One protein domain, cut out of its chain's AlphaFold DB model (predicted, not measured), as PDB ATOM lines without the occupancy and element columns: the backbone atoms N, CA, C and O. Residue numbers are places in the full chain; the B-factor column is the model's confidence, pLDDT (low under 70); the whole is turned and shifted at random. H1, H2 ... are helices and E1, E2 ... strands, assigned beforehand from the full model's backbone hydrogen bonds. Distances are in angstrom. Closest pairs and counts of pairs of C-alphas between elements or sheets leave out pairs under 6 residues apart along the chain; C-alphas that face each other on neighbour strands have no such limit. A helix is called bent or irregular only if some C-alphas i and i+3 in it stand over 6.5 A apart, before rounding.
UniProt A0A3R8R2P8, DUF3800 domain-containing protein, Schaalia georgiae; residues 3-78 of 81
ATOM      1  N   LEU A   3     163.898 215.444 166.382       95.00
ATOM      2  CA  LEU A   3     164.249 214.660 167.559       95.00
ATOM      3  C   LEU A   3     165.766 214.517 167.611       95.00
ATOM      4  O   LEU A   3     166.394 214.138 166.622       95.00
ATOM      5  N   ALA A   4     166.342 214.818 168.769       94.50
ATOM      6  CA  ALA A   4     167.769 214.699 169.012       94.50
ATOM      7  C   ALA A   4     168.030 213.528 169.968       94.50
ATOM      8  O   ALA A   4     167.528 213.512 171.090       94.50
ATOM      9  N   TYR A   5     168.819 212.561 169.512       90.88
ATOM     10  CA  TYR A   5     169.363 211.464 170.308       90.88
ATOM     11  C   TYR A   5     170.805 211.825 170.631       90.88
ATOM     12  O   TYR A   5     171.670 211.618 169.785       90.88
ATOM     13  N   LEU A   6     171.045 212.430 171.791       91.44
ATOM     14  CA  LEU A   6     172.359 212.928 172.197       91.44
ATOM     15  C   LEU A   6     172.842 212.186 173.437       91.44
ATOM     16  O   LEU A   6     172.049 211.906 174.333       91.44
ATOM     17  N   ASP A   7     174.140 211.921 173.478       86.38
ATOM     18  CA  ASP A   7     174.839 211.368 174.631       86.38
ATOM     19  C   ASP A   7     176.153 212.127 174.860       86.38
ATOM     20  O   ASP A   7     176.661 212.814 173.965       86.38
ATOM     21  N   GLU A   8     176.687 212.034 176.071       83.31
ATOM     22  CA  GLU A   8     177.959 212.640 176.445       83.31
ATOM     23  C   GLU A   8     179.128 211.885 175.805       83.31
ATOM     24  O   GLU A   8     179.218 210.656 175.829       83.31
ATOM     25  N   VAL A   9     180.064 212.630 175.221       81.25
ATOM     26  CA  VAL A   9     181.312 212.076 174.704       81.25
ATOM     27  C   VAL A   9     182.379 212.182 175.777       81.25
ATOM     28  O   VAL A   9     182.826 213.286 176.102       81.25
ATOM     29  N   ALA A  10     182.851 211.006 176.200       76.31
ATOM     30  CA  ALA A  10     183.861 210.775 177.230       76.31
ATOM     31  C   ALA A  10     183.351 210.951 178.672       76.31
ATOM     32  O   ALA A  10     182.150 210.955 178.908       76.31
ATOM     33  N   GLU A  11     184.260 210.959 179.652       75.94
ATOM     34  CA  GLU A  11     183.865 210.949 181.063       75.94
ATOM     35  C   GLU A  11     183.530 212.368 181.546       75.94
ATOM     36  O   GLU A  11     184.351 213.278 181.374       75.94
ATOM     37  N   PRO A  12     182.366 212.575 182.191       67.69
ATOM     38  CA  PRO A  12     182.053 213.834 182.845       67.69
ATOM     39  C   PRO A  12     182.952 213.991 184.078       67.69
ATOM     40  O   PRO A  12     182.705 213.432 185.144       67.69
ATOM     41  N   GLY A  13     184.051 214.729 183.923       76.69
ATOM     42  CA  GLY A  13     185.019 214.937 184.993       76.69
ATOM     43  C   GLY A  13     186.257 215.709 184.556       76.69
ATOM     44  O   GLY A  13     186.495 215.948 183.371       76.69
ATOM     45  N   ALA A  14     187.065 216.115 185.536       82.88
ATOM     46  CA  ALA A  14     188.350 216.736 185.258       82.88
ATOM     47  C   ALA A  14     189.284 215.726 184.574       82.88
ATOM     48  O   ALA A  14     189.465 214.605 185.049       82.88
ATOM     49  N   PHE A  15     189.918 216.149 183.483       87.44
ATOM     50  CA  PHE A  15     190.993 215.410 182.835       87.44
ATOM     51  C   PHE A  15     192.314 216.146 183.048       87.44
ATOM     52  O   PHE A  15     192.404 217.344 182.785       87.44
ATOM     53  N   VAL A  16     193.337 215.423 183.513       90.25
ATOM     54  CA  VAL A  16     194.694 215.964 183.690       90.25
ATOM     55  C   VAL A  16     195.649 215.319 182.692       90.25
ATOM     56  O   VAL A  16     196.271 216.006 181.887       90.25
ATOM     57  N   SER A  17     195.776 213.993 182.735       89.25
ATOM     58  CA  SER A  17     196.591 213.217 181.796       89.25
ATOM     59  C   SER A  17     196.240 211.734 181.901       89.25
ATOM     60  O   SER A  17     195.783 211.275 182.946       89.25
ATOM     61  N   LYS A  18     196.535 210.940 180.863       88.19
ATOM     62  CA  LYS A  18     196.316 209.478 180.880       88.19
ATOM     63  C   LYS A  18     197.111 208.728 181.960       88.19
ATOM     64  O   LYS A  18     196.755 207.604 182.292       88.19
ATOM     65  N   SER A  19     198.156 209.331 182.525       92.12
ATOM     66  CA  SER A  19     198.953 208.755 183.615       92.12
ATOM     67  C   SER A  19     198.546 209.248 185.010       92.12
ATOM     68  O   SER A  19     199.067 208.748 186.005       92.12
ATOM     69  N   HIS A  20     197.629 210.216 185.121       91.81
ATOM     70  CA  HIS A  20     197.222 210.768 186.411       91.81
ATOM     71  C   HIS A  20     196.424 209.746 187.235       91.81
ATOM     72  O   HIS A  20     195.476 209.152 186.739       91.81
ATOM     73  N   ARG A  21     196.732 209.583 188.527       90.94
ATOM     74  CA  ARG A  21     196.128 208.530 189.372       90.94
ATOM     75  C   ARG A  21     194.591 208.551 189.421       90.94
ATOM     76  O   ARG A  21     193.980 207.497 189.542       90.94
ATOM     77  N   HIS A  22     193.991 209.740 189.372       87.19
ATOM     78  CA  HIS A  22     192.548 209.939 189.580       87.19
ATOM     79  C   HIS A  22     191.818 210.632 188.422       87.19
ATOM     80  O   HIS A  22     190.597 210.688 188.434       87.19
ATOM     81  N   TYR A  23     192.550 211.177 187.447       87.94
ATOM     82  CA  TYR A  23     191.999 212.046 186.391       87.94
ATOM     83  C   TYR A  23     192.588 211.649 185.030       87.94
ATOM     84  O   TYR A  23     193.132 212.480 184.297       87.94
ATOM     85  N   ASN A  24     192.545 210.344 184.758       86.69
ATOM     86  CA  ASN A  24     193.085 209.680 183.568       86.69
ATOM     87  C   ASN A  24     192.016 209.137 182.616       86.69
ATOM     88  O   ASN A  24     192.348 208.422 181.664       86.69
ATOM     89  N   GLY A  25     190.758 209.517 182.842       83.50
ATOM     90  CA  GLY A  25     189.655 209.300 181.919       83.50
ATOM     91  C   GLY A  25     189.908 209.888 180.531       83.50
ATOM     92  O   GLY A  25     191.001 210.348 180.184       83.50
ATOM     93  N   SER A  26     188.904 209.853 179.669       80.81
ATOM     94  CA  SER A  26     188.944 210.627 178.424       80.81
ATOM     95  C   SER A  26     188.335 212.010 178.680       80.81
ATOM     96  O   SER A  26     187.311 212.073 179.359       80.81
ATOM     97  N   PRO A  27     188.946 213.106 178.188       80.44
ATOM     98  CA  PRO A  27     188.408 214.446 178.400       80.44
ATOM     99  C   PRO A  27     187.033 214.578 177.748       80.44
ATOM    100  O   PRO A  27     186.858 214.131 176.615       80.44
ATOM    101  N   ALA A  28     186.083 215.198 178.449       81.62
ATOM    102  CA  ALA A  28     184.759 215.488 177.911       81.62
ATOM    103  C   ALA A  28     184.858 216.390 176.668       81.62
ATOM    104  O   ALA A  28     185.476 217.455 176.719       81.62
ATOM    105  N   PHE A  29     184.230 215.978 175.565       80.31
ATOM    106  CA  PHE A  29     184.190 216.749 174.309       80.31
ATOM    107  C   PHE A  29     182.816 217.373 174.017       80.31
ATOM    108  O   PHE A  29     182.648 218.045 173.001       80.31
ATOM    109  N   GLY A  30     181.843 217.187 174.912       83.38
ATOM    110  CA  GLY A  30     180.465 217.654 174.751       83.38
ATOM    111  C   GLY A  30     179.525 216.527 174.334       83.38
ATOM    112  O   GLY A  30     179.761 215.371 174.676       83.38
ATOM    113  N   TYR A  31     178.455 216.861 173.612       87.00
ATOM    114  CA  TYR A  31     177.446 215.895 173.181       87.00
ATOM    115  C   TYR A  31     177.703 215.401 171.756       87.00
ATOM    116  O   TYR A  31     177.998 216.198 170.863       87.00
ATOM    117  N   ALA A  32     177.514 214.106 171.521       88.06
ATOM    118  CA  ALA A  32     177.430 213.533 170.182       88.06
ATOM    119  C   ALA A  32     176.149 212.729 170.027       88.06
ATOM    120  O   ALA A  32     175.557 212.257 170.993       88.06
ATOM    121  N   GLY A  33     175.722 212.572 168.780       89.94
ATOM    122  CA  GLY A  33     174.521 211.821 168.491       89.94
ATOM    123  C   GLY A  33     173.912 212.163 167.146       89.94
ATOM    124  O   GLY A  33     174.600 212.617 166.230       89.94
ATOM    125  N   LEU A  34     172.612 211.914 167.025       91.94
ATOM    126  CA  LEU A  34     171.861 212.035 165.780       91.94
ATOM    127  C   LEU A  34     170.691 212.995 165.969       91.94
ATOM    128  O   LEU A  34     169.937 212.886 166.935       91.94
ATOM    129  N   VAL A  35     170.504 213.895 165.009       95.00
ATOM    130  CA  VAL A  35     169.299 214.721 164.906       95.00
ATOM    131  C   VAL A  35     168.508 214.237 163.701       95.00
ATOM    132  O   VAL A  35     169.029 214.199 162.588       95.00
ATOM    133  N   VAL A  36     167.262 213.837 163.930       96.38
ATOM    134  CA  VAL A  36     166.416 213.171 162.937       96.38
ATOM    135  C   VAL A  36     165.075 213.909 162.835       96.38
ATOM    136  O   VAL A  36     164.495 214.254 163.869       96.38
ATOM    137  N   PRO A  37     164.553 214.170 161.623       97.56
ATOM    138  CA  PRO A  37     163.188 214.662 161.453       97.56
ATOM    139  C   PRO A  37     162.169 213.680 162.033       97.56
ATOM    140  O   PRO A  37     162.335 212.471 161.889       97.56
ATOM    141  N   ASP A  38     161.096 214.178 162.649       96.50
ATOM    142  CA  ASP A  38     160.082 213.318 163.279       96.50
ATOM    143  C   ASP A  38     159.467 212.288 162.319       96.50
ATOM    144  O   ASP A  38     159.232 211.148 162.722       96.50
ATOM    145  N   SER A  39     159.327 212.643 161.038       97.69
ATOM    146  CA  SER A  39     158.848 211.741 159.987       97.69
ATOM    147  C   SER A  39     159.745 210.515 159.785       97.69
ATOM    148  O   SER A  39     159.252 209.440 159.452       97.69
ATOM    149  N   GLU A  40     161.050 210.647 160.039       97.19
ATOM    150  CA  GLU A  40     162.056 209.614 159.762       97.19
ATOM    151  C   GLU A  40     162.411 208.764 160.986       97.19
ATOM    152  O   GLU A  40     163.047 207.714 160.860       97.19
ATOM    153  N   VAL A  41     161.977 209.171 162.182       95.75
ATOM    154  CA  VAL A  41     162.325 208.515 163.454       95.75
ATOM    155  C   VAL A  41     162.036 207.016 163.420       95.75
ATOM    156  O   VAL A  41     162.868 206.205 163.839       95.75
ATOM    157  N   ARG A  42     160.871 206.625 162.893       95.62
ATOM    158  CA  ARG A  42     160.474 205.214 162.819       95.62
ATOM    159  C   ARG A  42     161.376 204.420 161.876       95.62
ATOM    160  O   ARG A  42     161.819 203.335 162.248       95.62
ATOM    161  N   ALA A  43     161.663 204.958 160.692       97.06
ATOM    162  CA  ALA A  43     162.477 204.295 159.677       97.06
ATOM    163  C   ALA A  43     163.926 204.102 160.150       97.06
ATOM    164  O   ALA A  43     164.486 203.004 160.043       97.06
ATOM    165  N   VAL A  44     164.508 205.142 160.757       95.06
ATOM    166  CA  VAL A  44     165.855 205.087 161.338       95.06
ATOM    167  C   VAL A  44     165.909 204.060 162.471       95.06
ATOM    168  O   VAL A  44     166.773 203.180 162.463       95.06
ATOM    169  N   SER A  45     164.951 204.104 163.400       92.19
ATOM    170  CA  SER A  45     164.896 203.180 164.543       92.19
ATOM    171  C   SER A  45     164.756 201.718 164.109       92.19
ATOM    172  O   SER A  45     165.432 200.837 164.650       92.19
ATOM    173  N   GLN A  46     163.912 201.451 163.108       95.56
ATOM    174  CA  GLN A  46     163.735 200.114 162.540       95.56
ATOM    175  C   GLN A  46     165.037 199.610 161.914       95.56
ATOM    176  O   GLN A  46     165.478 198.508 162.237       95.56
ATOM    177  N   THR A  47     165.685 200.445 161.099       95.75
ATOM    178  CA  THR A  47     166.938 200.092 160.417       95.75
ATOM    179  C   THR A  47     168.048 199.756 161.412       95.75
ATOM    180  O   THR A  47     168.716 198.732 161.272       95.75
ATOM    181  N   PHE A  48     168.244 200.581 162.443       91.94
ATOM    182  CA  PHE A  48     169.250 200.315 163.477       91.94
ATOM    183  C   PHE A  48     168.945 199.036 164.259       91.94
ATOM    184  O   PHE A  48     169.848 198.233 164.498       91.94
ATOM    185  N   THR A  49     167.679 198.816 164.619       91.69
ATOM    186  CA  THR A  49     167.255 197.610 165.343       91.69
ATOM    187  C   THR A  49     167.507 196.352 164.517       91.69
ATOM    188  O   THR A  49     168.083 195.392 165.024       91.69
ATOM    189  N   GLU A  50     167.113 196.354 163.245       94.06
ATOM    190  CA  GLU A  50     167.312 195.226 162.334       94.06
ATOM    191  C   GLU A  50     168.799 194.912 162.151       94.06
ATOM    192  O   GLU A  50     169.224 193.775 162.378       94.06
ATOM    193  N   LYS A  51     169.614 195.930 161.845       93.44
ATOM    194  CA  LYS A  51     171.062 195.761 161.670       93.44
ATOM    195  C   LYS A  51     171.740 195.260 162.941       93.44
ATOM    196  O   LYS A  51     172.551 194.343 162.857       93.44
ATOM    197  N   LYS A  52     171.393 195.806 164.114       90.31
ATOM    198  CA  LYS A  52     171.950 195.361 165.403       90.31
ATOM    199  C   LYS A  52     171.620 193.888 165.657       90.31
ATOM    200  O   LYS A  52     172.509 193.114 165.994       90.31
ATOM    201  N   ARG A  53     170.363 193.485 165.454       89.75
ATOM    202  CA  ARG A  53     169.925 192.095 165.654       89.75
ATOM    203  C   ARG A  53     170.608 191.130 164.697       89.75
ATOM    204  O   ARG A  53     171.033 190.069 165.131       89.75
ATOM    205  N   SER A  54     170.729 191.502 163.425       92.00
ATOM    206  CA  SER A  54     171.398 190.677 162.419       92.00
ATOM    207  C   SER A  54     172.893 190.528 162.717       92.00
ATOM    208  O   SER A  54     173.398 189.409 162.774       92.00
ATOM    209  N   LEU A  55     173.586 191.637 162.994       91.88
ATOM    210  CA  LEU A  55     175.031 191.644 163.234       91.88
ATOM    211  C   LEU A  55     175.421 190.854 164.491       91.88
ATOM    212  O   LEU A  55     176.410 190.120 164.484       91.88
ATOM    213  N   PHE A  56     174.637 190.980 165.565       91.12
ATOM    214  CA  PHE A  56     174.939 190.367 166.860       91.12
ATOM    215  C   PHE A  56     174.133 189.101 167.158       91.12
ATOM    216  O   PHE A  56     174.200 188.609 168.279       91.12
ATOM    217  N   ALA A  57     173.419 188.532 166.179       90.62
ATOM    218  CA  ALA A  57     172.588 187.336 166.369       90.62
ATOM    219  C   ALA A  57     173.335 186.196 167.086       90.62
ATOM    220  O   ALA A  57     172.801 185.578 167.997       90.62
ATOM    221  N   HIS A  58     174.602 185.987 166.724       90.69
ATOM    222  CA  HIS A  58     175.479 184.957 167.282       90.69
ATOM    223  C   HIS A  58     175.915 185.195 168.741       90.69
ATOM    224  O   HIS A  58     176.510 184.312 169.348       90.69
ATOM    225  N   GLN A  59     175.677 186.386 169.296       90.06
ATOM    226  CA  GLN A  59     176.039 186.754 170.673       90.06
ATOM    227  C   GLN A  59     174.828 186.810 171.605       90.06
ATOM    228  O   GLN A  59     174.996 186.992 172.812       90.06
ATOM    229  N   ILE A  60     173.615 186.697 171.058       88.19
ATOM    230  CA  ILE A  60     172.377 186.718 171.831       88.19
ATOM    231  C   ILE A  60     172.159 185.305 172.389       88.19
ATOM    232  O   ILE A  60     172.035 184.368 171.600       88.19
ATOM    233  N   PRO A  61     172.110 185.122 173.724       87.62
ATOM    234  CA  PRO A  61     171.905 183.806 174.320       87.62
ATOM    235  C   PRO A  61     170.563 183.190 173.920       87.62
ATOM    236  O   PRO A  61     169.556 183.898 173.812       87.62
ATOM    237  N   GLU A  62     170.532 181.867 173.775       84.69
ATOM    238  CA  GLU A  62     169.282 181.132 173.584       84.69
ATOM    239  C   GLU A  62     168.315 181.394 174.750       84.69
ATOM    240  O   GLU A  62     168.707 181.446 175.915       84.69
ATOM    241  N   GLY A  63     167.039 181.615 174.429       83.88
ATOM    242  CA  GLY A  63     166.010 181.980 175.410       83.88
ATOM    243  C   GLY A  63     165.983 183.465 175.804       83.88
ATOM    244  O   GLY A  63     165.062 183.879 176.507       83.88
ATOM    245  N   SER A  64     166.928 184.286 175.332       85.56
ATOM    246  CA  SER A  64     166.889 185.742 175.512       85.56
ATOM    247  C   SER A  64     166.152 186.445 174.368       85.56
ATOM    248  O   SER A  64     166.100 185.971 173.233       85.56
ATOM    249  N   THR A  65     165.590 187.622 174.650       83.75
ATOM    250  CA  THR A  65     164.986 188.471 173.618       83.75
ATOM    251  C   THR A  65     166.018 189.469 173.113       83.75
ATOM    252  O   THR A  65     166.608 190.206 173.896       83.75
ATOM    253  N   ALA A  66     166.173 189.585 171.794       82.12
ATOM    254  CA  ALA A  66     167.151 190.485 171.181       82.12
ATOM    255  C   ALA A  66     167.006 191.973 171.575       82.12
ATOM    256  O   ALA A  66     167.944 192.745 171.425       82.12
ATOM    257  N   GLY A  67     165.826 192.391 172.049       82.62
ATOM    258  CA  GLY A  67     165.595 193.741 172.580       82.62
ATOM    259  C   GLY A  67     166.140 193.978 173.994       82.62
ATOM    260  O   GLY A  67     166.338 195.126 174.359       82.62
ATOM    261  N   LEU A  68     166.387 192.915 174.764       83.75
ATOM    262  CA  LEU A  68     166.946 192.969 176.122       83.75
ATOM    263  C   LEU A  68     168.461 192.736 176.137       83.75
ATOM    264  O   LEU A  68     169.105 192.902 177.166       83.75
ATOM    265  N   TRP A  69     169.028 192.318 175.005       87.44
ATOM    266  CA  TRP A  69     170.456 192.083 174.885       87.44
ATOM    267  C   TRP A  69     171.211 193.398 174.668       87.44
ATOM    268  O   TRP A  69     170.965 194.146 173.712       87.44
ATOM    269  N   GLU A  70     172.172 193.654 175.548       85.12
ATOM    270  CA  GLU A  70     173.058 194.807 175.504       85.12
ATOM    271  C   GLU A  70     174.510 194.362 175.688       85.12
ATOM    272  O   GLU A  70     174.815 193.471 176.477       85.12
ATOM    273  N   ARG A  71     175.411 195.002 174.942       85.56
ATOM    274  CA  ARG A  71     176.856 194.848 175.083       85.56
ATOM    275  C   ARG A  71     177.504 196.214 174.928       85.56
ATOM    276  O   ARG A  71     177.133 196.975 174.032       85.56
ATOM    277  N   LYS A  72     178.477 196.515 175.785       84.25
ATOM    278  CA  LYS A  72     179.178 197.797 175.767       84.25
ATOM    279  C   LYS A  72     180.058 197.892 174.520       84.25
ATOM    280  O   LYS A  72     180.791 196.962 174.196       84.25
ATOM    281  N   GLY A  73     180.017 199.034 173.830       83.06
ATOM    282  CA  GLY A  73     180.813 199.255 172.617       83.06
ATOM    283  C   GLY A  73     182.322 199.127 172.853       83.06
ATOM    284  O   GLY A  73     183.030 198.608 171.994       83.06
ATOM    285  N   SER A  74     182.812 199.509 174.038       80.56
ATOM    286  CA  SER A  74     184.220 199.316 174.413       80.56
ATOM    287  C   SER A  74     184.639 197.850 174.365       80.56
ATOM    288  O   SER A  74     185.756 197.564 173.956       80.56
ATOM    289  N   ASP A  75     183.741 196.924 174.692       83.56
ATOM    290  CA  ASP A  75     184.036 195.487 174.720       83.56
ATOM    291  C   ASP A  75     184.056 194.874 173.311       83.56
ATOM    292  O   ASP A  75     184.353 193.689 173.152       83.56
ATOM    293  N   ILE A  76     183.659 195.651 172.297       85.06
ATOM    294  CA  ILE A  76     183.616 195.258 170.885       85.06
ATOM    295  C   ILE A  76     184.765 195.918 170.117       85.06
ATOM    296  O   ILE A  76     185.401 195.268 169.293       85.06
ATOM    297  N   PHE A  77     185.020 197.204 170.372       80.94
ATOM    298  CA  PHE A  77     185.913 198.030 169.553       80.94
ATOM    299  C   PHE A  77     187.253 198.368 170.216       80.94
ATOM    300  O   PHE A  77     188.101 198.981 169.568       80.94
ATOM    301  N   THR A  78     187.474 197.979 171.476       77.19
ATOM    302  CA  THR A  78     188.785 198.141 172.122       77.19
ATOM    303  C   THR A  78     189.610 196.872 171.902       77.19
ATOM    304  O   THR A  78     189.137 195.791 172.258       77.19
TER     305      THR A  78
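This is residues 3 to 78 of the 81 residues of the protein "DUF3800 domain-containing protein" of Schaalia georgiae (UniProt A0A3R8R2P8). A two-stranded hairpin, E1 and E2, and one long helix, H1, make an open V, joined where E2 runs into H1; the hairpin's loop, residues 10 to 29, lies at the far end of one arm, and the tail, residues 72 to 78 with H2, sticks out free. The 76 printed residues hold E1, E2, H1, H2 in that order, mixed helices and strands, the sheet antiparallel. The whole is only just loose, close to extended, radius of gyration of the C-alphas 16.9 A, and flat, 42 by 35 by 16 A.

E1, residues 3 to 9, and E2, residues 30 to 37, form an antiparallel hairpin at 162 degrees, with N 5 and O 34 within hydrogen-bond range at 2.8 A. E2 bends by 50 degrees at residue 33. H1, residues 38 to 59, comes closest to E1 at the C-alphas of Leu 3 and Asp 38, 6.1 A. In H1, 14 of 18 O i to N i+4 pairs are within range; H2, residues 74 to 77, is too short for any. H2 is apart from E1, E2 and H1.

E1, 18.7 A long, begins at C-alpha 3 (164.249, 214.660, 167.559). E2 measures 22.0 A. H1, 31.9 A, has a kink of 30 degrees near residue 53 and is irregular: C-alphas 55 and 58 are 7.8 A apart. H2, 5.3 A, ends at C-alpha 77 (185.913, 198.030, 169.553).

The farthest C-alphas, of Arg 21 and Ser 39, are 47.6 A apart. The printed part has no cut; links E1 to E2 and H1 to H2 are long. Residue 12 is under 70 in pLDDT.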